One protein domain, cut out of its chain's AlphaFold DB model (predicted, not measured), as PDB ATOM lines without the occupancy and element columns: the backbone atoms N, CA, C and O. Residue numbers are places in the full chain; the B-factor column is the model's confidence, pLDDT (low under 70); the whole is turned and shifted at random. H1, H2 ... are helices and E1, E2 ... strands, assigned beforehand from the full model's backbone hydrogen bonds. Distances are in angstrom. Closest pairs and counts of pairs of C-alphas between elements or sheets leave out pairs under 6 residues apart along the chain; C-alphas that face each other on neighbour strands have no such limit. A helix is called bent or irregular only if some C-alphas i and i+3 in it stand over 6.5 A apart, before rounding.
ATOM      1  N   TRP A   4      10.492 -19.032  37.232       97.81
ATOM      2  CA  TRP A   4      11.269 -19.046  35.993       97.81
ATOM      3  C   TRP A   4      11.112 -17.762  35.167       97.81
ATOM      4  O   TRP A   4      11.972 -17.471  34.339       97.81
ATOM      5  N   ILE A   5      10.072 -16.952  35.417       98.31
ATOM      6  CA  ILE A   5       9.900 -15.629  34.801       98.31
ATOM      7  C   ILE A   5      11.110 -14.711  35.025       98.31
ATOM      8  O   ILE A   5      11.474 -13.947  34.132       98.31
ATOM      9  N   ALA A   6      11.778 -14.816  36.180       98.00
ATOM     10  CA  ALA A   6      12.968 -14.023  36.491       98.00
ATOM     11  C   ALA A   6      14.201 -14.438  35.665       98.00
ATOM     12  O   ALA A   6      15.211 -13.740  35.678       98.00
ATOM     13  N   GLN A   7      14.119 -15.557  34.940       97.62
ATOM     14  CA  GLN A   7      15.187 -16.096  34.095       97.62
ATOM     15  C   GLN A   7      14.851 -16.013  32.597       97.62
ATOM     16  O   GLN A   7      15.543 -16.594  31.758       97.62
ATOM     17  N   ASP A   8      13.807 -15.263  32.233       96.12
ATOM     18  CA  ASP A   8      13.505 -14.961  30.837       96.12
ATOM     19  C   ASP A   8      14.689 -14.254  30.135       96.12
ATOM     20  O   ASP A   8      15.360 -13.412  30.736       96.12
ATOM     21  N   PRO A   9      14.936 -14.538  28.840       96.00
ATOM     22  CA  PRO A   9      14.142 -15.402  27.961       96.00
ATOM     23  C   PRO A   9      14.565 -16.884  27.977       96.00
ATOM     24  O   PRO A   9      14.020 -17.662  27.197       96.00
ATOM     25  N   ASN A  10      15.533 -17.278  28.812       97.06
ATOM     26  CA  ASN A  10      16.151 -18.608  28.781       97.06
ATOM     27  C   ASN A  10      16.112 -19.295  30.161       97.06
ATOM     28  O   ASN A  10      17.176 -19.574  30.722       97.06
ATOM     29  N   PRO A  11      14.923 -19.576  30.723       97.44
ATOM     30  CA  PRO A  11      14.840 -20.326  31.966       97.44
ATOM     31  C   PRO A  11      15.360 -21.766  31.787       97.44
ATOM     32  O   PRO A  11      15.398 -22.292  30.668       97.44
ATOM     33  N   PRO A  12      15.766 -22.432  32.878       95.25
ATOM     34  CA  PRO A  12      16.230 -23.806  32.843       95.25
ATOM     35  C   PRO A  12      15.093 -24.745  32.458       95.25
ATOM     36  O   PRO A  12      13.934 -24.558  32.830       95.25
ATOM     37  N   ARG A  13      15.454 -25.819  31.756       94.25
ATOM     38  CA  ARG A  13      14.518 -26.898  31.437       94.25
ATOM     39  C   ARG A  13      13.948 -27.503  32.734       94.25
ATOM     40  O   ARG A  13      14.695 -27.630  33.701       94.25
ATOM     41  N   PRO A  14      12.668 -27.919  32.744       93.25
ATOM     42  CA  PRO A  14      11.751 -28.001  31.600       93.25
ATOM     43  C   PRO A  14      11.010 -26.693  31.270       93.25
ATOM     44  O   PRO A  14      10.233 -26.673  30.317       93.25
ATOM     45  N   PHE A  15      11.239 -25.610  32.016       95.94
ATOM     46  CA  PHE A  15      10.563 -24.337  31.786       95.94
ATOM     47  C   PHE A  15      11.031 -23.676  30.486       95.94
ATOM     48  O   PHE A  15      12.153 -23.876  30.017       95.94
ATOM     49  N   VAL A  16      10.139 -22.887  29.888       96.88
ATOM     50  CA  VAL A  16      10.376 -22.167  28.632       96.88
ATOM     51  C   VAL A  16      10.146 -20.677  28.833       96.88
ATOM     52  O   VAL A  16       9.335 -20.268  29.665       96.88
ATOM     53  N   GLY A  17      10.884 -19.863  28.080       97.00
ATOM     54  CA  GLY A  17      10.815 -18.416  28.220       97.00
ATOM     55  C   GLY A  17       9.577 -17.785  27.582       97.00
ATOM     56  O   GLY A  17       8.884 -18.398  26.770       97.00
ATOM     57  N   GLY A  18       9.335 -16.517  27.916       97.25
ATOM     58  CA  GLY A  18       8.275 -15.686  27.336       97.25
ATOM     59  C   GLY A  18       7.216 -15.223  28.338       97.25
ATOM     60  O   GLY A  18       6.315 -14.466  27.964       97.25
ATOM     61  N   SER A  19       7.340 -15.624  29.604       97.12
ATOM     62  CA  SER A  19       6.404 -15.257  30.672       97.12
ATOM     63  C   SER A  19       6.403 -13.746  30.941       97.12
ATOM     64  O   SER A  19       5.337 -13.156  31.103       97.12
ATOM     65  N   SER A  20       7.564 -13.088  30.889       97.75
ATOM     66  CA  SER A  20       7.690 -11.635  31.049       97.75
ATOM     67  C   SER A  20       7.017 -10.884  29.909       97.75
ATOM     68  O   SER A  20       6.260  -9.954  30.160       97.75
ATOM     69  N   ARG A  21       7.181 -11.335  28.657       98.12
ATOM     70  CA  ARG A  21       6.482 -10.727  27.510       98.12
ATOM     71  C   ARG A  21       4.962 -10.874  27.633       98.12
ATOM     72  O   ARG A  21       4.225  -9.953  27.293       98.12
ATOM     73  N   ALA A  22       4.484 -12.031  28.089       98.44
ATOM     74  CA  ALA A  22       3.058 -12.252  28.304       98.44
ATOM     75  C   ALA A  22       2.501 -11.326  29.400       98.44
ATOM     76  O   ALA A  22       1.451 -10.713  29.204       98.44
ATOM     77  N   LEU A  23       3.225 -11.169  30.513       98.56
ATOM     78  CA  LEU A  23       2.828 -10.273  31.597       98.56
ATOM     79  C   LEU A  23       2.902  -8.788  31.179       98.56
ATOM     80  O   LEU A  23       1.982  -8.034  31.490       98.56
ATOM     81  N   ASP A  24       3.896  -8.373  30.387       98.50
ATOM     82  CA  ASP A  24       3.962  -7.021  29.802       98.50
ATOM     83  C   ASP A  24       2.706  -6.694  28.965       98.50
ATOM     84  O   ASP A  24       2.125  -5.605  29.067       98.50
ATOM     85  N   ASN A  25       2.255  -7.655  28.151       98.50
ATOM     86  CA  ASN A  25       1.028  -7.525  27.365       98.50
ATOM     87  C   ASN A  25      -0.208  -7.428  28.268       98.50
ATOM     88  O   ASN A  25      -1.058  -6.568  28.039       98.50
ATOM     89  N   ALA A  26      -0.287  -8.255  29.315       98.31
ATOM     90  CA  ALA A  26      -1.379  -8.208  30.282       98.31
ATOM     91  C   ALA A  26      -1.484  -6.829  30.952       98.31
ATOM     92  O   ALA A  26      -2.574  -6.267  31.009       98.31
ATOM     93  N   PHE A  27      -0.358  -6.231  31.359       98.69
ATOM     94  CA  PHE A  27      -0.338  -4.859  31.874       98.69
ATOM     95  C   PHE A  27      -0.808  -3.838  30.838       98.69
ATOM     96  O   PHE A  27      -1.571  -2.936  31.172       98.69
ATOM     97  N   THR A  28      -0.360  -3.959  29.588       98.44
ATOM     98  CA  THR A  28      -0.751  -3.039  28.508       98.44
ATOM     99  C   THR A  28      -2.260  -3.087  28.259       98.44
ATOM    100  O   THR A  28      -2.906  -2.046  28.126       98.44
ATOM    101  N   TRP A  29      -2.850  -4.282  28.225       98.44
ATOM    102  CA  TRP A  29      -4.295  -4.440  28.070       98.44
ATOM    103  C   TRP A  29      -5.053  -3.968  29.309       98.44
ATOM    104  O   TRP A  29      -6.034  -3.244  29.163       98.44
ATOM    105  N   ALA A  30      -4.593  -4.315  30.512       98.44
ATOM    106  CA  ALA A  30      -5.230  -3.883  31.750       98.44
ATOM    107  C   ALA A  30      -5.302  -2.353  31.836       98.44
ATOM    108  O   ALA A  30      -6.386  -1.800  32.005       98.44
ATOM    109  N   GLU A  31      -4.185  -1.662  31.601       98.12
ATOM    110  CA  GLU A  31      -4.123  -0.197  31.625       98.12
ATOM    111  C   GLU A  31      -5.017   0.444  30.560       98.12
ATOM    112  O   GLU A  31      -5.720   1.409  30.859       98.12
ATOM    113  N   LYS A  32      -5.058  -0.120  29.344       98.19
ATOM    114  CA  LYS A  32      -5.943   0.354  28.266       98.19
ATOM    115  C   LYS A  32      -7.418   0.366  28.685       98.19
ATOM    116  O   LYS A  32      -8.159   1.243  28.248       98.19
ATOM    117  N   TYR A  33      -7.842  -0.600  29.497       97.81
ATOM    118  CA  TYR A  33      -9.229  -0.742  29.951       97.81
ATOM    119  C   TYR A  33      -9.443  -0.290  31.405       97.81
ATOM    120  O   TYR A  33     -10.494  -0.560  31.977       97.81
ATOM    121  N   GLY A  34      -8.470   0.399  32.013       97.62
ATOM    122  CA  GLY A  34      -8.578   0.905  33.387       97.62
ATOM    123  C   GLY A  34      -8.566  -0.175  34.477       97.62
ATOM    124  O   GLY A  34      -8.874   0.123  35.630       97.62
ATOM    125  N   MET A  35      -8.200  -1.413  34.142       97.81
ATOM    126  CA  MET A  35      -8.065  -2.513  35.095       97.81
ATOM    127  C   MET A  35      -6.726  -2.436  35.833       97.81
ATOM    128  O   MET A  35      -5.725  -1.930  35.317       97.81
ATOM    129  N   LYS A  36      -6.707  -2.974  37.052       98.19
ATOM    130  CA  LYS A  36      -5.490  -3.156  37.842       98.19
ATOM    131  C   LYS A  36      -5.032  -4.610  37.806       98.19
ATOM    132  O   LYS A  36      -5.829  -5.506  37.551       98.19
ATOM    133  N   VAL A  37      -3.748  -4.822  38.066       98.75
ATOM    134  CA  VAL A  37      -3.094  -6.133  38.054       98.75
ATOM    135  C   VAL A  37      -2.539  -6.436  39.441       98.75
ATOM    136  O   VAL A  37      -1.830  -5.611  40.025       98.75
ATOM    137  N   ILE A  38      -2.854  -7.630  39.939       98.88
ATOM    138  CA  ILE A  38      -2.142  -8.281  41.037       98.88
ATOM    139  C   ILE A  38      -1.175  -9.273  40.392       98.88
ATOM    140  O   ILE A  38      -1.586 -10.085  39.564       98.88
ATOM    141  N   ILE A  39       0.114  -9.164  40.706       98.94
ATOM    142  CA  ILE A  39       1.100 -10.161  40.283       98.94
ATOM    143  C   ILE A  39       1.242 -11.170  41.414       98.94
ATOM    144  O   ILE A  39       1.794 -10.832  42.452       98.94
ATOM    145  N   ASP A  40       0.795 -12.395  41.188       98.88
ATOM    146  CA  ASP A  40       0.991 -13.502  42.121       98.88
ATOM    147  C   ASP A  40       2.185 -14.380  41.708       98.88
ATOM    148  O   ASP A  40       2.282 -14.809  40.549       98.88
ATOM    149  N   LEU A  41       3.113 -14.631  42.638       98.88
ATOM    150  CA  LEU A  41       4.151 -15.651  42.491       98.88
ATOM    151  C   LEU A  41       3.583 -17.040  42.833       98.88
ATOM    152  O   LEU A  41       3.784 -17.595  43.912       98.88
ATOM    153  N   HIS A  42       2.920 -17.615  41.834       98.81
ATOM    154  CA  HIS A  42       2.149 -18.850  41.939       98.81
ATOM    155  C   HIS A  42       2.986 -20.116  42.183       98.81
ATOM    156  O   HIS A  42       2.525 -21.093  42.766       98.81
ATOM    157  N   ALA A  43       4.227 -20.113  41.700       98.38
ATOM    158  CA  ALA A  43       5.131 -21.254  41.762       98.38
ATOM    159  C   ALA A  43       6.526 -20.780  42.151       98.38
ATOM    160  O   ALA A  43       7.154 -20.021  41.402       98.38
ATOM    161  N   VAL A  44       7.023 -21.249  43.293       98.19
ATOM    162  CA  VAL A  44       8.405 -21.010  43.725       98.19
ATOM    163  C   VAL A  44       9.275 -22.213  43.394       98.19
ATOM    164  O   VAL A  44       8.793 -23.331  43.211       98.19
ATOM    165  N   LYS A  45      10.583 -21.989  43.281       96.25
ATOM    166  CA  LYS A  45      11.516 -23.091  43.064       96.25
ATOM    167  C   LYS A  45      11.464 -24.050  44.250       96.25
ATOM    168  O   LYS A  45      11.313 -23.609  45.386       96.25
ATOM    169  N   ASP A  46      11.570 -25.339  43.952       96.00
ATOM    170  CA  ASP A  46      11.451 -26.446  44.906       96.00
ATOM    171  C   ASP A  46      10.048 -26.616  45.522       96.00
ATOM    172  O   ASP A  46       9.847 -27.503  46.340       96.00
ATOM    173  N   SER A  47       9.048 -25.865  45.034       98.31
ATOM    174  CA  SER A  47       7.622 -26.013  45.349       98.31
ATOM    175  C   SER A  47       7.249 -25.802  46.825       98.31
ATOM    176  O   SER A  47       7.717 -26.464  47.754       98.31
ATOM    177  N   GLN A  48       6.321 -24.875  47.035       98.50
ATOM    178  CA  GLN A  48       5.803 -24.496  48.344       98.50
ATOM    179  C   GLN A  48       4.694 -25.413  48.868       98.50
ATOM    180  O   GLN A  48       4.357 -25.322  50.051       98.50
ATOM    181  N   ASN A  49       4.115 -26.275  48.023       98.12
ATOM    182  CA  ASN A  49       2.955 -27.087  48.402       98.12
ATOM    183  C   ASN A  49       2.863 -28.489  47.790       98.12
ATOM    184  O   ASN A  49       2.038 -29.274  48.242       98.12
ATOM    185  N   GLY A  50       3.697 -28.834  46.810       97.44
ATOM    186  CA  GLY A  50       3.666 -30.154  46.176       97.44
ATOM    187  C   GLY A  50       2.462 -30.383  45.261       97.44
ATOM    188  O   GLY A  50       2.278 -31.486  44.761       97.44
ATOM    189  N   ASN A  51       1.656 -29.361  44.987       96.62
ATOM    190  CA  ASN A  51       0.554 -29.459  44.041       96.62
ATOM    191  C   ASN A  51       1.035 -29.106  42.624       96.62
ATOM    192  O   ASN A  51       1.993 -28.350  42.442       96.62
ATOM    193  N   ASP A  52       0.355 -29.614  41.601       95.50
ATOM    194  CA  ASP A  52       0.711 -29.442  40.186       95.50
ATOM    195  C   ASP A  52       0.859 -27.969  39.750       95.50
ATOM    196  O   ASP A  52       1.815 -27.614  39.058       95.50
ATOM    197  N   HIS A  53      -0.026 -27.090  40.219       95.81
ATOM    198  CA  HIS A  53       0.004 -25.651  39.949       95.81
ATOM    199  C   HIS A  53       1.243 -24.924  40.517       95.81
ATOM    200  O   HIS A  53       1.590 -23.851  40.022       95.81
ATOM    201  N   SER A  54       1.985 -25.520  41.461       97.06
ATOM    202  CA  SER A  54       3.285 -24.997  41.922       97.06
ATOM    203  C   SER A  54       4.461 -25.351  41.000       97.06
ATOM    204  O   SER A  54       5.594 -24.940  41.249       97.06
ATOM    205  N   GLY A  55       4.226 -26.121  39.931       94.31
ATOM    206  CA  GLY A  55       5.290 -26.594  39.042       94.31
ATOM    207  C   GLY A  55       6.247 -27.581  39.716       94.31
ATOM    208  O   GLY A  55       7.410 -27.679  39.317       94.31
ATOM    209  N   THR A  56       5.770 -28.273  40.752       92.19
ATOM    210  CA  THR A  56       6.519 -29.282  41.502       92.19
ATOM    211  C   THR A  56       7.057 -30.411  40.613       92.19
ATOM    212  O   THR A  56       6.464 -30.787  39.599       92.19
ATOM    213  N   ARG A  57       8.173 -31.006  41.040       87.75
ATOM    214  CA  ARG A  57       8.634 -32.309  40.559       87.75
ATOM    215  C   ARG A  57       7.860 -33.380  41.324       87.75
ATOM    216  O   ARG A  57       8.047 -33.488  42.524       87.75
ATOM    217  N   ASP A  58       7.017 -34.160  40.656       89.25
ATOM    218  CA  ASP A  58       6.383 -35.379  41.198       89.25
ATOM    219  C   ASP A  58       5.719 -35.246  42.590       89.25
ATOM    220  O   ASP A  58       5.696 -36.194  43.372       89.25
ATOM    221  N   GLY A  59       5.174 -34.071  42.915       93.56
ATOM    222  CA  GLY A  59       4.477 -33.827  44.181       93.56
ATOM    223  C   GLY A  59       5.375 -33.426  45.356       93.56
ATOM    224  O   GLY A  59       4.903 -33.318  46.486       93.56
ATOM    225  N   PHE A  60       6.669 -33.201  45.124       94.31
ATOM    226  CA  PHE A  60       7.593 -32.783  46.170       94.31
ATOM    227  C   PHE A  60       7.308 -31.354  46.663       94.31
ATOM    228  O   PHE A  60       7.052 -30.420  45.892       94.31
ATOM    229  N   GLN A  61       7.377 -31.187  47.979       96.50
ATOM    230  CA  GLN A  61       7.342 -29.904  48.669       96.50
ATOM    231  C   GLN A  61       8.690 -29.720  49.373       96.50
ATOM    232  O   GLN A  61       8.904 -30.257  50.458       96.50
ATOM    233  N   GLU A  62       9.615 -29.019  48.726       96.69
ATOM    234  CA  GLU A  62      11.012 -28.897  49.161       96.69
ATOM    235  C   GLU A  62      11.399 -27.446  49.506       96.69
ATOM    236  O   GLU A  62      12.474 -27.222  50.062       96.69
ATOM    237  N   TRP A  63      10.532 -26.458  49.243       98.25
ATOM    238  CA  TRP A  63      10.801 -25.061  49.592       98.25
ATOM    239  C   TRP A  63      10.937 -24.851  51.113       98.25
ATOM    240  O   TRP A  63      10.072 -25.255  51.893       98.25
ATOM    241  N   GLY A  64      11.989 -24.140  51.533       97.19
ATOM    242  CA  GLY A  64      12.203 -23.749  52.930       97.19
ATOM    243  C   GLY A  64      13.229 -22.626  53.115       97.19
ATOM    244  O   GLY A  64      13.479 -21.830  52.211       97.19
ATOM    245  N   ASP A  65      13.854 -22.566  54.299       97.31
ATOM    246  CA  ASP A  65      14.790 -21.496  54.706       97.31
ATOM    247  C   ASP A  65      15.914 -21.239  53.677       97.31
ATOM    248  O   ASP A  65      16.261 -20.088  53.403       97.31
ATOM    249  N   SER A  66      16.465 -22.292  53.063       97.69
ATOM    250  CA  SER A  66      17.521 -22.185  52.044       97.69
ATOM    251  C   SER A  66      17.063 -21.530  50.740       97.69
ATOM    252  O   SER A  66      17.891 -21.004  49.999       97.69
ATOM    253  N   ASN A  67      15.760 -21.539  50.455       98.12
ATOM    254  CA  ASN A  67      15.180 -21.024  49.214       98.12
ATOM    255  C   ASN A  67      14.775 -19.547  49.311       98.12
ATOM    256  O   ASN A  67      14.483 -18.925  48.286       98.12
ATOM    257  N   ILE A  68      14.760 -18.969  50.520       98.75
ATOM    258  CA  ILE A  68      14.258 -17.610  50.775       98.75
ATOM    259  C   ILE A  68      14.967 -16.586  49.889       98.75
ATOM    260  O   ILE A  68      14.302 -15.810  49.209       98.75
ATOM    261  N   GLY A  69      16.303 -16.600  49.849       98.75
ATOM    262  CA  GLY A  69      17.074 -15.620  49.080       98.75
ATOM    263  C   GLY A  69      16.756 -15.642  47.581       98.75
ATOM    264  O   GLY A  69      16.548 -14.591  46.978       98.75
ATOM    265  N   GLU A  70      16.653 -16.836  46.989       98.31
ATOM    266  CA  GLU A  70      16.294 -16.990  45.574       98.31
ATOM    267  C   GLU A  70      14.845 -16.565  45.308       98.31
ATOM    268  O   GLU A  70      14.570 -15.884  44.323       98.31
ATOM    269  N   THR A  71      13.922 -16.895  46.213       98.81
ATOM    270  CA  THR A  71      12.505 -16.525  46.077       98.81
ATOM    271  C   THR A  71      12.317 -15.004  46.183       98.81
ATOM    272  O   THR A  71      11.611 -14.406  45.373       98.81
ATOM    273  N   VAL A  72      13.018 -14.344  47.113       98.94
ATOM    274  CA  VAL A  72      13.028 -12.874  47.244       98.94
ATOM    275  C   VAL A  72      13.599 -12.208  45.994       98.94
ATOM    276  O   VAL A  72      13.066 -11.190  45.562       98.94
ATOM    277  N   ALA A  73      14.627 -12.782  45.363       98.88
ATOM    278  CA  ALA A  73      15.180 -12.239  44.122       98.88
ATOM    279  C   ALA A  73      14.155 -12.228  42.971       98.88
ATOM    280  O   ALA A  73      14.143 -11.296  42.166       98.88
ATOM    281  N   VAL A  74      13.253 -13.217  42.912       98.88
ATOM    282  CA  VAL A  74      12.136 -13.227  41.950       98.88
ATOM    283  C   VAL A  74      11.145 -12.103  42.254       98.88
ATOM    284  O   VAL A  74      10.726 -11.393  41.340       98.88
ATOM    285  N   ILE A  75      10.793 -11.900  43.526       98.94
ATOM    286  CA  ILE A  75       9.924 -10.789  43.939       98.94
ATOM    287  C   ILE A  75      10.557  -9.437  43.604       98.94
ATOM    288  O   ILE A  75       9.883  -8.577  43.038       98.94
ATOM    289  N   GLU A  76      11.849  -9.253  43.887       98.88
ATOM    290  CA  GLU A  76      12.576  -8.025  43.557       98.88
ATOM    291  C   GLU A  76      12.607  -7.791  42.041       98.88
ATOM    292  O   GLU A  76      12.351  -6.677  41.594       98.88
ATOM    293  N   TYR A  77      12.801  -8.840  41.231       98.81
ATOM    294  CA  TYR A  77      12.695  -8.758  39.770       98.81
ATOM    295  C   TYR A  77      11.316  -8.253  39.313       98.81
ATOM    296  O   TYR A  77      11.230  -7.338  38.489       98.81
ATOM    297  N   LEU A  78      10.231  -8.822  39.851       98.88
ATOM    298  CA  LEU A  78       8.862  -8.418  39.516       98.88
ATOM    299  C   LEU A  78       8.593  -6.970  39.953       98.88
ATOM    300  O   LEU A  78       8.082  -6.171  39.165       98.88
ATOM    301  N   ALA A  79       8.980  -6.611  41.177       98.88
ATOM    302  CA  ALA A  79       8.805  -5.268  41.714       98.88
ATOM    303  C   ALA A  79       9.614  -4.222  40.932       98.88
ATOM    304  O   ALA A  79       9.075  -3.178  40.577       98.88
ATOM    305  N   ALA A  80      10.871  -4.508  40.592       98.81
ATOM    306  CA  ALA A  80      11.712  -3.614  39.800       98.81
ATOM    307  C   ALA A  80      11.162  -3.409  38.382       98.81
ATOM    308  O   ALA A  80      11.166  -2.290  37.868       98.81
ATOM    309  N   ARG A  81      10.665  -4.478  37.744       98.50
ATOM    310  CA  ARG A  81      10.143  -4.419  36.373       98.50
ATOM    311  C   ARG A  81       8.795  -3.705  36.280       98.50
ATOM    312  O   ARG A  81       8.594  -2.908  35.366       98.50
ATOM    313  N   TYR A  82       7.868  -4.010  37.188       98.75
ATOM    314  CA  TYR A  82       6.479  -3.547  37.100       98.75
ATOM    315  C   TYR A  82       6.135  -2.427  38.089       98.75
ATOM    316  O   TYR A  82       5.067  -1.833  37.970       98.75
ATOM    317  N   GLY A  83       7.024  -2.081  39.023       98.44
ATOM    318  CA  GLY A  83       6.767  -1.115  40.098       98.44
ATOM    319  C   GLY A  83       6.390   0.292  39.631       98.44
ATOM    320  O   GLY A  83       5.626   0.972  40.314       98.44
ATOM    321  N   GLY A  84       6.869   0.702  38.451       97.94
ATOM    322  CA  GLY A  84       6.515   1.971  37.803       97.94
ATOM    323  C   GLY A  84       5.267   1.921  36.911       97.94
ATOM    324  O   GLY A  84       4.913   2.932  36.304       97.94
ATOM    325  N   ARG A  85       4.604   0.764  36.773       98.12
ATOM    326  CA  ARG A  85       3.399   0.605  35.944       98.12
ATOM    327  C   ARG A  85       2.179   1.090  36.721       98.12
ATOM    328  O   ARG A  85       1.880   0.578  37.797       98.12
ATOM    329  N   LEU A  86       1.417   2.023  36.148       95.19
ATOM    330  CA  LEU A  86       0.191   2.543  36.769       95.19
ATOM    331  C   LEU A  86      -0.865   1.448  36.988       95.19
ATOM    332  O   LEU A  86      -1.733   1.591  37.855       95.19
ATOM    333  N   GLY A  87      -0.811   0.371  36.200       97.44
ATOM    334  CA  GLY A  87      -1.675  -0.794  36.356       97.44
ATOM    335  C   GLY A  87      -1.390  -1.650  37.596       97.44
ATOM    336  O   GLY A  87      -2.256  -2.439  37.959       97.44
ATOM    337  N   LEU A  88      -0.235  -1.524  38.263       98.75
ATOM    338  CA  LEU A  88       0.126  -2.408  39.379       98.75
ATOM    339  C   LEU A  88      -0.667  -2.043  40.643       98.75
ATOM    340  O   LEU A  88      -0.510  -0.954  41.193       98.75
ATOM    341  N   ALA A  89      -1.511  -2.962  41.118       98.62
ATOM    342  CA  ALA A  89      -2.216  -2.817  42.394       98.62
ATOM    343  C   ALA A  89      -1.467  -3.488  43.544       98.62
ATOM    344  O   ALA A  89      -1.310  -2.872  44.606       98.62
ATOM    345  N   ALA A  90      -1.020  -4.727  43.334       98.88
ATOM    346  CA  ALA A  90      -0.369  -5.521  44.364       98.88
ATOM    347  C   ALA A  90       0.607  -6.559  43.795       98.88
ATOM    348  O   ALA A  90       0.530  -6.924  42.619       98.88
ATOM    349  N   ILE A  91       1.496  -7.043  44.659       98.94
ATOM    350  CA  ILE A  91       2.310  -8.240  44.440       98.94
ATOM    351  C   ILE A  91       1.997  -9.217  45.572       98.94
ATOM    352  O   ILE A  91       2.186  -8.884  46.743       98.94
ATOM    353  N   GLU A  92       1.517 -10.403  45.228       98.94
ATOM    354  CA  GLU A  92       1.395 -11.519  46.155       98.94
ATOM    355  C   GLU A  92       2.694 -12.314  46.175       98.94
ATOM    356  O   GLU A  92       3.239 -12.697  45.135       98.94
ATOM    357  N   LEU A  93       3.239 -12.484  47.380       98.94
ATOM    358  CA  LEU A  93       4.597 -12.985  47.543       98.94
ATOM    359  C   LEU A  93       4.705 -14.481  47.249       98.94
ATOM    360  O   LEU A  93       5.767 -14.932  46.833       98.94
ATOM    361  N   MET A  94       3.665 -15.261  47.509       98.69
ATOM    362  CA  MET A  94       3.670 -16.703  47.286       98.69
ATOM    363  C   MET A  94       2.249 -17.226  47.370       98.69
ATOM    364  O   MET A  94       1.592 -16.987  48.376       98.69
ATOM    365  N   ASN A  95       1.843 -17.998  46.374       98.88
ATOM    366  CA  ASN A  95       0.565 -18.688  46.374       98.88
ATOM    367  C   ASN A  95       0.576 -19.942  47.260       98.88
ATOM    368  O   ASN A  95       1.470 -20.779  47.123       98.88
ATOM    369  N   GLU A  96      -0.441 -20.116  48.100       98.56
ATOM    370  CA  GLU A  96      -0.799 -21.381  48.760       98.56
ATOM    371  C   GLU A  96       0.361 -22.213  49.358       98.56
ATOM    372  O   GLU A  96       0.493 -23.400  49.043       98.56
ATOM    373  N   PRO A  97       1.232 -21.671  50.229       98.62
ATOM    374  CA  PRO A  97       2.196 -22.509  50.942       98.62
ATOM    375  C   PRO A  97       1.486 -23.556  51.818       98.62
ATOM    376  O   PRO A  97       0.583 -23.219  52.581       98.62
ATOM    377  N   LEU A  98       1.899 -24.827  51.765       98.44
ATOM    378  CA  LEU A  98       1.233 -25.908  52.510       98.44
ATOM    379  C   LEU A  98       1.887 -26.172  53.872       98.44
ATOM    380  O   LEU A  98       3.085 -26.449  53.961       98.44
ATOM    381  N   ALA A  99       1.101 -26.162  54.948       98.06
ATOM    382  CA  ALA A  99       1.550 -26.639  56.253       98.06
ATOM    383  C   ALA A  99       1.496 -28.183  56.346       98.06
ATOM    384  O   ALA A  99       0.567 -28.792  55.818       98.06
ATOM    385  N   PRO A 100       2.432 -28.840  57.066       96.88
ATOM    386  CA  PRO A 100       3.511 -28.251  57.864       96.88
ATOM    387  C   PRO A 100       4.836 -28.047  57.104       96.88
ATOM    388  O   PRO A 100       5.783 -27.571  57.725       96.88
ATOM    389  N   GLY A 101       4.920 -28.406  55.814       96.44
ATOM    390  CA  GLY A 101       6.168 -28.372  55.037       96.44
ATOM    391  C   GLY A 101       6.768 -26.967  54.915       96.44
ATOM    392  O   GLY A 101       7.862 -26.716  55.417       96.44
ATOM    393  N   ALA A 102       6.019 -26.023  54.342       97.75
ATOM    394  CA  ALA A 102       6.361 -24.607  54.373       97.75
ATOM    395  C   ALA A 102       6.114 -24.094  55.798       97.75
ATOM    396  O   ALA A 102       4.972 -23.886  56.224       97.75
ATOM    397  N   THR A 103       7.183 -23.974  56.584       98.25
ATOM    398  CA  THR A 103       7.079 -23.657  58.012       98.25
ATOM    399  C   THR A 103       6.686 -22.198  58.239       98.25
ATOM    400  O   THR A 103       6.979 -21.318  57.427       98.25
ATOM    401  N   PHE A 104       6.048 -21.930  59.382       98.31
ATOM    402  CA  PHE A 104       5.710 -20.567  59.795       98.31
ATOM    403  C   PHE A 104       6.958 -19.673  59.852       98.31
ATOM    404  O   PHE A 104       6.950 -18.578  59.298       98.31
ATOM    405  N   ASP A 105       8.046 -20.157  60.459       98.44
ATOM    406  CA  ASP A 105       9.279 -19.380  60.623       98.44
ATOM    407  C   ASP A 105       9.937 -19.034  59.280       98.44
ATOM    408  O   ASP A 105      10.376 -17.896  59.088       98.44
ATOM    409  N   ALA A 106       9.983 -19.983  58.336       98.56
ATOM    410  CA  ALA A 106      10.528 -19.741  57.001       98.56
ATOM    411  C   ALA A 106       9.688 -18.711  56.239       98.56
ATOM    412  O   ALA A 106      10.229 -17.758  55.672       98.56
ATOM    413  N   LEU A 107       8.359 -18.848  56.280       98.69
ATOM    414  CA  LEU A 107       7.445 -17.898  55.648       98.69
ATOM    415  C   LEU A 107       7.487 -16.521  56.304       98.69
ATOM    416  O   LEU A 107       7.491 -15.529  55.590       98.69
ATOM    417  N   ALA A 108       7.579 -16.415  57.629       98.69
ATOM    418  CA  ALA A 108       7.658 -15.124  58.307       98.69
ATOM    419  C   ALA A 108       8.934 -14.354  57.917       98.69
ATOM    420  O   ALA A 108       8.873 -13.151  57.634       98.69
ATOM    421  N   LYS A 109      10.081 -15.048  57.837       98.75
ATOM    422  CA  LYS A 109      11.338 -14.485  57.310       98.75
ATOM    423  C   LYS A 109      11.183 -14.076  55.845       98.75
ATOM    424  O   LYS A 109      11.554 -12.960  55.479       98.75
ATOM    425  N   TYR A 110      10.618 -14.960  55.022       98.88
ATOM    426  CA  TYR A 110      10.403 -14.720  53.599       98.88
ATOM    427  C   TYR A 110       9.476 -13.532  53.340       98.88
ATOM    428  O   TYR A 110       9.844 -12.627  52.603       98.88
ATOM    429  N   TYR A 111       8.311 -13.481  53.980       98.88
ATOM    430  CA  TYR A 111       7.325 -12.420  53.816       98.88
ATOM    431  C   TYR A 111       7.868 -11.055  54.225       98.88
ATOM    432  O   TYR A 111       7.593 -10.069  53.543       98.88
ATOM    433  N   ARG A 112       8.698 -10.980  55.274       98.88
ATOM    434  CA  ARG A 112       9.402  -9.737  55.616       98.88
ATOM    435  C   ARG A 112      10.403  -9.331  54.532       98.88
ATOM    436  O   ARG A 112      10.356  -8.204  54.055       98.88
ATOM    437  N   ALA A 113      11.267 -10.251  54.107       98.94
ATOM    438  CA  ALA A 113      12.278  -9.958  53.092       98.94
ATOM    439  C   ALA A 113      11.660  -9.615  51.720       98.94
ATOM    440  O   ALA A 113      12.125  -8.704  51.038       98.94
ATOM    441  N   GLY A 114      10.586 -10.304  51.331       98.94
ATOM    442  CA  GLY A 114       9.817 -10.030  50.120       98.94
ATOM    443  C   GLY A 114       9.096  -8.683  50.188       98.94
ATOM    444  O   GLY A 114       9.142  -7.926  49.221       98.94
ATOM    445  N   TYR A 115       8.508  -8.330  51.337       98.94
ATOM    446  CA  TYR A 115       7.945  -6.996  51.565       98.94
ATOM    447  C   TYR A 115       8.992  -5.895  51.364       98.94
ATOM    448  O   TYR A 115       8.756  -4.955  50.601       98.94
ATOM    449  N   ASP A 116      10.157  -6.035  52.000       98.88
ATOM    450  CA  ASP A 116      11.247  -5.066  51.884       98.88
ATOM    451  C   ASP A 116      11.726  -4.947  50.428       98.88
ATOM    452  O   ASP A 116      11.940  -3.838  49.936       98.88
ATOM    453  N   ALA A 117      11.820  -6.067  49.701       98.94
ATOM    454  CA  ALA A 117      12.158  -6.077  48.279       98.94
ATOM    455  C   ALA A 117      11.132  -5.321  47.416       98.94
ATOM    456  O   ALA A 117      11.526  -4.525  46.566       98.94
ATOM    457  N   VAL A 118       9.826  -5.495  47.659       98.94
ATOM    458  CA  VAL A 118       8.787  -4.719  46.956       98.94
ATOM    459  C   VAL A 118       8.925  -3.225  47.260       98.94
ATOM    460  O   VAL A 118       8.884  -2.400  46.342       98.94
ATOM    461  N   ARG A 119       9.146  -2.863  48.532       98.75
ATOM    462  CA  ARG A 119       9.234  -1.464  48.986       98.75
ATOM    463  C   ARG A 119      10.430  -0.697  48.431       98.75
ATOM    464  O   ARG A 119      10.355   0.525  48.350       98.75
ATOM    465  N   LYS A 120      11.489  -1.372  47.976       98.69
ATOM    466  CA  LYS A 120      12.588  -0.724  47.234       98.69
ATOM    467  C   LYS A 120      12.137  -0.097  45.910       98.69
ATOM    468  O   LYS A 120      12.803   0.813  45.420       98.69
ATOM    469  N   HIS A 121      11.053  -0.596  45.308       98.69
ATOM    470  CA  HIS A 121      10.675  -0.262  43.932       98.69
ATOM    471  C   HIS A 121       9.281   0.348  43.792       98.69
ATOM    472  O   HIS A 121       9.024   1.042  42.808       98.69
ATOM    473  N   THR A 122       8.363   0.078  44.723       98.56
ATOM    474  CA  THR A 122       6.980   0.547  44.614       98.56
ATOM    475  C   THR A 122       6.237   0.544  45.951       98.56
ATOM    476  O   THR A 122       6.490  -0.264  46.849       98.56
ATOM    477  N   ASP A 123       5.232   1.412  46.039       97.75
ATOM    478  CA  ASP A 123       4.280   1.444  47.144       97.75
ATOM    479  C   ASP A 123       3.099   0.489  46.943       97.75
ATOM    480  O   ASP A 123       2.201   0.497  47.778       97.75
ATOM    481  N   ALA A 124       3.051  -0.333  45.883       98.56
ATOM    482  CA  ALA A 124       1.978  -1.312  45.639       98.56
ATOM    483  C   ALA A 124       1.647  -2.171  46.881       98.56
ATOM    484  O   ALA A 124       2.477  -2.350  47.778       98.56
ATOM    485  N   TYR A 125       0.417  -2.684  46.977       98.75
ATOM    486  CA  TYR A 125       0.072  -3.578  48.087       98.75
ATOM    487  C   TYR A 125       0.940  -4.841  48.035       98.75
ATOM    488  O   TYR A 125       1.304  -5.308  46.959       98.75
ATOM    489  N   VAL A 126       1.277  -5.382  49.199       98.94
ATOM    490  CA  VAL A 126       1.928  -6.691  49.310       98.94
ATOM    491  C   VAL A 126       0.907  -7.659  49.883       98.94
ATOM    492  O   VAL A 126       0.277  -7.344  50.889       98.94
ATOM    493  N   ILE A 127       0.709  -8.800  49.239       98.94
ATOM    494  CA  ILE A 127      -0.246  -9.817  49.686       98.94
ATOM    495  C   ILE A 127       0.532 -11.019  50.220       98.94
ATOM    496  O   ILE A 127       1.509 -11.459  49.608       98.94
ATOM    497  N   LEU A 128       0.124 -11.498  51.395       98.81
ATOM    498  CA  LEU A 128       0.651 -12.700  52.031       98.81
ATOM    499  C   LEU A 128      -0.432 -13.778  51.983       98.81
ATOM    500  O   LEU A 128      -1.506 -13.576  52.549       98.81
ATOM    501  N   SER A 129      -0.153 -14.916  51.358       98.56
ATOM    502  CA  SER A 129      -1.102 -16.026  51.337       98.56
ATOM    503  C   SER A 129      -1.148 -16.720  52.701       98.56
ATOM    504  O   SER A 129      -0.104 -16.968  53.326       98.56
ATOM    505  N   ALA A 130      -2.354 -17.009  53.186       98.25
ATOM    506  CA  ALA A 130      -2.550 -17.910  54.311       98.25
ATOM    507  C   ALA A 130      -2.101 -19.327  53.924       98.25
ATOM    508  O   ALA A 130      -2.294 -19.771  52.792       98.25
ATOM    509  N   ARG A 131      -1.504 -20.061  54.869       98.06
ATOM    510  CA  ARG A 131      -1.087 -21.434  54.582       98.06
ATOM    511  C   ARG A 131      -2.285 -22.351  54.370       98.06
ATOM    512  O   ARG A 131      -3.264 -22.298  55.112       98.06
ATOM    513  N   LEU A 132      -2.142 -23.266  53.416       97.19
ATOM    514  CA  LEU A 132      -3.029 -24.413  53.285       97.19
ATOM    515  C   LEU A 132      -2.827 -25.402  54.441       97.19
ATOM    516  O   LEU A 132      -1.779 -25.442  55.095       97.19
ATOM    517  N   GLY A 133      -3.811 -26.283  54.625       94.12
ATOM    518  CA  GLY A 133      -3.754 -27.367  55.603       94.12
ATOM    519  C   GLY A 133      -4.199 -26.920  57.002       94.12
ATOM    520  O   GLY A 133      -5.115 -26.110  57.117       94.12
ATOM    521  N   PRO A 134      -3.610 -27.460  58.084       94.50
ATOM    522  CA  PRO A 134      -4.092 -27.244  59.453       94.50
ATOM    523  C   PRO A 134      -3.654 -25.907  60.080       94.50
ATOM    524  O   PRO A 134      -3.789 -25.735  61.290       94.50
ATOM    525  N   ALA A 135      -3.059 -24.998  59.303       96.50
ATOM    526  CA  ALA A 135      -2.570 -23.719  59.808       96.50
ATOM    527  C   ALA A 135      -3.724 -22.757  60.138       96.50
ATOM    528  O   ALA A 135      -4.778 -22.787  59.505       96.50
ATOM    529  N   ASP A 136      -3.511 -21.882  61.124       96.00
ATOM    530  CA  ASP A 136      -4.457 -20.806  61.420       96.00
ATOM    531  C   ASP A 136      -4.339 -19.725  60.331       96.00
ATOM    532  O   ASP A 136      -3.253 -19.155  60.174       96.00
ATOM    533  N   PRO A 137      -5.419 -19.375  59.606       93.44
ATOM    534  CA  PRO A 137      -5.380 -18.311  58.602       93.44
ATOM    535  C   PRO A 137      -5.011 -16.928  59.177       93.44
ATOM    536  O   PRO A 137      -4.710 -16.010  58.415       93.44
ATOM    537  N   GLN A 138      -5.008 -16.757  60.506       95.69
ATOM    538  CA  GLN A 138      -4.576 -15.529  61.183       95.69
ATOM    539  C   GLN A 138      -3.103 -15.514  61.608       95.69
ATOM    540  O   GLN A 138      -2.640 -14.492  62.117       95.69
ATOM    541  N   GLU A 139      -2.333 -16.587  61.400       96.75
ATOM    542  CA  GLU A 139      -0.968 -16.693  61.943       96.75
ATOM    543  C   GLU A 139      -0.034 -15.555  61.476       96.75
ATOM    544  O   GLU A 139       0.838 -15.114  62.227       96.75
ATOM    545  N   PHE A 140      -0.272 -14.990  60.285       97.56
ATOM    546  CA  PHE A 140       0.495 -13.858  59.746       97.56
ATOM    547  C   PHE A 140      -0.109 -12.473  60.023       97.56
ATOM    548  O   PHE A 140       0.464 -11.474  59.589       97.56
ATOM    549  N   PHE A 141      -1.214 -12.353  60.767       96.56
ATOM    550  CA  PHE A 141      -1.870 -11.056  61.001       96.56
ATOM    551  C   PHE A 141      -0.970 -10.077  61.750       96.56
ATOM    552  O   PHE A 141      -0.863  -8.921  61.355       96.56
ATOM    553  N   SER A 142      -0.273 -10.536  62.795       95.94
ATOM    554  CA  SER A 142       0.664  -9.680  63.534       95.94
ATOM    555  C   SER A 142       1.790  -9.168  62.627       95.94
ATOM    556  O   SER A 142       2.121  -7.980  62.649       95.94
ATOM    557  N   LEU A 143       2.322 -10.043  61.766       97.31
ATOM    558  CA  LEU A 143       3.344  -9.678  60.792       97.31
ATOM    559  C   LEU A 143       2.800  -8.650  59.793       97.31
ATOM    560  O   LEU A 143       3.422  -7.603  59.610       97.31
ATOM    561  N   ALA A 144       1.636  -8.910  59.197       97.38
ATOM    562  CA  ALA A 144       1.000  -8.031  58.223       97.38
ATOM    563  C   ALA A 144       0.639  -6.659  58.814       97.38
ATOM    564  O   ALA A 144       0.969  -5.640  58.215       97.38
ATOM    565  N   SER A 145       0.056  -6.608  60.016       95.62
ATOM    566  CA  SER A 145      -0.293  -5.358  60.711       95.62
ATOM    567  C   SER A 145       0.923  -4.516  61.108       95.62
ATOM    568  O   SER A 145       0.788  -3.317  61.333       95.62
ATOM    569  N   SER A 146       2.118  -5.111  61.182       96.12
ATOM    570  CA  SER A 146       3.366  -4.368  61.419       96.12
ATOM    571  C   SER A 146       3.963  -3.735  60.150       96.12
ATOM    572  O   SER A 146       5.019  -3.107  60.218       96.12
ATOM    573  N   MET A 147       3.318  -3.912  58.991       96.88
ATOM    574  CA  MET A 147       3.781  -3.449  57.683       96.88
ATOM    575  C   MET A 147       2.706  -2.605  56.987       96.88
ATOM    576  O   MET A 147       1.511  -2.870  57.073       96.88
ATOM    577  N   ASN A 148       3.122  -1.568  56.259       96.56
ATOM    578  CA  ASN A 148       2.182  -0.697  55.549       96.56
ATOM    579  C   ASN A 148       1.712  -1.318  54.223       96.56
ATOM    580  O   ASN A 148       2.540  -1.839  53.470       96.56
ATOM    581  N   ARG A 149       0.418  -1.164  53.899       97.62
ATOM    582  CA  ARG A 149      -0.246  -1.661  52.675       97.62
ATOM    583  C   ARG A 149      -0.028  -3.161  52.457       97.62
ATOM    584  O   ARG A 149       0.497  -3.571  51.422       97.62
ATOM    585  N   VAL A 150      -0.435  -3.958  53.442       98.19
ATOM    586  CA  VAL A 150      -0.392  -5.423  53.377       98.19
ATOM    587  C   VAL A 150      -1.799  -6.012  53.432       98.19
ATOM    588  O   VAL A 150      -2.661  -5.517  54.166       98.19
ATOM    589  N   GLY A 151      -2.029  -7.038  52.617       98.06
ATOM    590  CA  GLY A 151      -3.225  -7.871  52.645       98.06
ATOM    591  C   GLY A 151      -2.893  -9.329  52.958       98.06
ATOM    592  O   GLY A 151      -1.760  -9.762  52.758       98.06
ATOM    593  N   ILE A 152      -3.881 -10.066  53.454       98.50
ATOM    594  CA  ILE A 152      -3.858 -11.520  53.606       98.50
ATOM    595  C   ILE A 152      -4.778 -12.122  52.552       98.50
ATOM    596  O   ILE A 152      -5.921 -11.677  52.436       98.50
ATOM    597  N   ASP A 153      -4.282 -13.114  51.821       98.81
ATOM    598  CA  ASP A 153      -5.093 -13.916  50.908       98.81
ATOM    599  C   ASP A 153      -5.594 -15.192  51.587       98.81
ATOM    600  O   ASP A 153      -4.857 -15.841  52.333       98.81
ATOM    601  N   VAL A 154      -6.850 -15.544  51.329       98.44
ATOM    602  CA  VAL A 154      -7.466 -16.810  51.712       98.44
ATOM    603  C   VAL A 154      -8.236 -17.402  50.542       98.44
ATOM    604  O   VAL A 154      -9.037 -16.735  49.884       98.44
ATOM    605  N   HIS A 155      -8.041 -18.697  50.319       98.38
ATOM    606  CA  HIS A 155      -8.681 -19.424  49.232       98.38
ATOM    607  C   HIS A 155      -9.813 -20.292  49.772       98.38
ATOM    608  O   HIS A 155      -9.667 -21.005  50.769       98.38
ATOM    609  N   ASN A 156     -10.973 -20.224  49.124       97.19
ATOM    610  CA  ASN A 156     -12.176 -20.906  49.574       97.19
ATOM    611  C   ASN A 156     -12.747 -21.791  48.472       97.19
ATOM    612  O   ASN A 156     -13.409 -21.332  47.546       97.19
TER     613      ASN A 156
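This is residues 4 to 156 of the 258 residues of a protein of Gossypium raimondii (UniProt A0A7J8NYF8). A twisted wall of four parallel strands has two long helices, H3 and H4, side by side over one face, with the short H5 over edge strand E4 on that same face; no named helix covers the opposite face. H2 lies beyond the E1 edge and only grazes the sheet, and the short H1 packs on H3. The printed part has 153 residues, with five named helices and four named strands in the order H1 H2 E1 H3 E2 H4 E3 H5 E4; the sheet's order is E1 E2 E3 E4. The class is mixed, helices and strands. The whole is compact, with a radius of gyration of the C-alphas of 15.0 A, and rounded, spanning 42 by 38 by 29 A.

H1, residues 4 to 7, begins at C-alpha 4 (11.269, -19.046, 35.993). H2 is residues 19 to 32, 20.0 A long, and E1 is residues 37 to 40. H3, residues 65 to 82, measures 26.5 A, beginning at C-alpha 65 (14.790, -21.496, 54.706); it is irregular, with C-alphas 66 and 69 7.2 A apart. E2 is residues 88 to 92, H4 residues 104 to 119, 22.2 A long, E3 residues 125 to 129 and H5 residues 141 to 145. E4, residues 150 to 155, is 16.8 A long and ends at C-alpha 155 (-8.681, -19.424, 49.232).

In the sheet, N 39 and O 90 of E1 and E2 are 3.0 A apart, N 127 and O 91 of E3 and E2 2.9 A, and N 153 and O 128 of E4 and E3 2.9 A, each within hydrogen-bond range. E1, H3, E2, then E2, H4, E3, then E3, H5, E4 are strand-helix-strand units, two parallel neighbour strands with a helix between, each with a right-handed crossover. The sheet with H3 and H4 makes two layers, helices on one face of a sheet. H3 lies over E2 at a height over the sheet of 10.2 A, and H4 over E3 at 9.7 A; both run along the strands. H3 and H4 touch, closest at the C-alphas of Glu 76 and Ala 117, 5.1 A, at a shallow tilt of 24 degrees, the same way. H5 lies only just over E4, with 3 of its C-alphas falling on it. H4 and H5 are close but not clearly touching, closest at the C-alphas of Ala 108 and Leu 143, 7.4 A. H1 touches H3 with residues 74 to 78 of H3 alone, closest at the C-alphas of Ala 6 and Val 74, 5.6 A. H1 and H2 only just touch, with 3 pairs of C-alphas within 8 A, the closest being Ile 5 and Ser 19, 5.4 A. In H2, H4 and H5 every O i to N i+4 pair is within hydrogen-bond range, in H3 12 of 14, and H1 is too short for such a pair.

The C-alphas of Lys 32 and Pro 100, the two farthest apart, are 42.2 A apart. The printed part has no cut. The links H1 to H2, E1 to H3, E2 to H4 and E3 to H5 are long, that from E1 to H3 having 24 residues, 41 to 64. The mean pLDDT of the printed part is 97.6, and no printed residue is under 70.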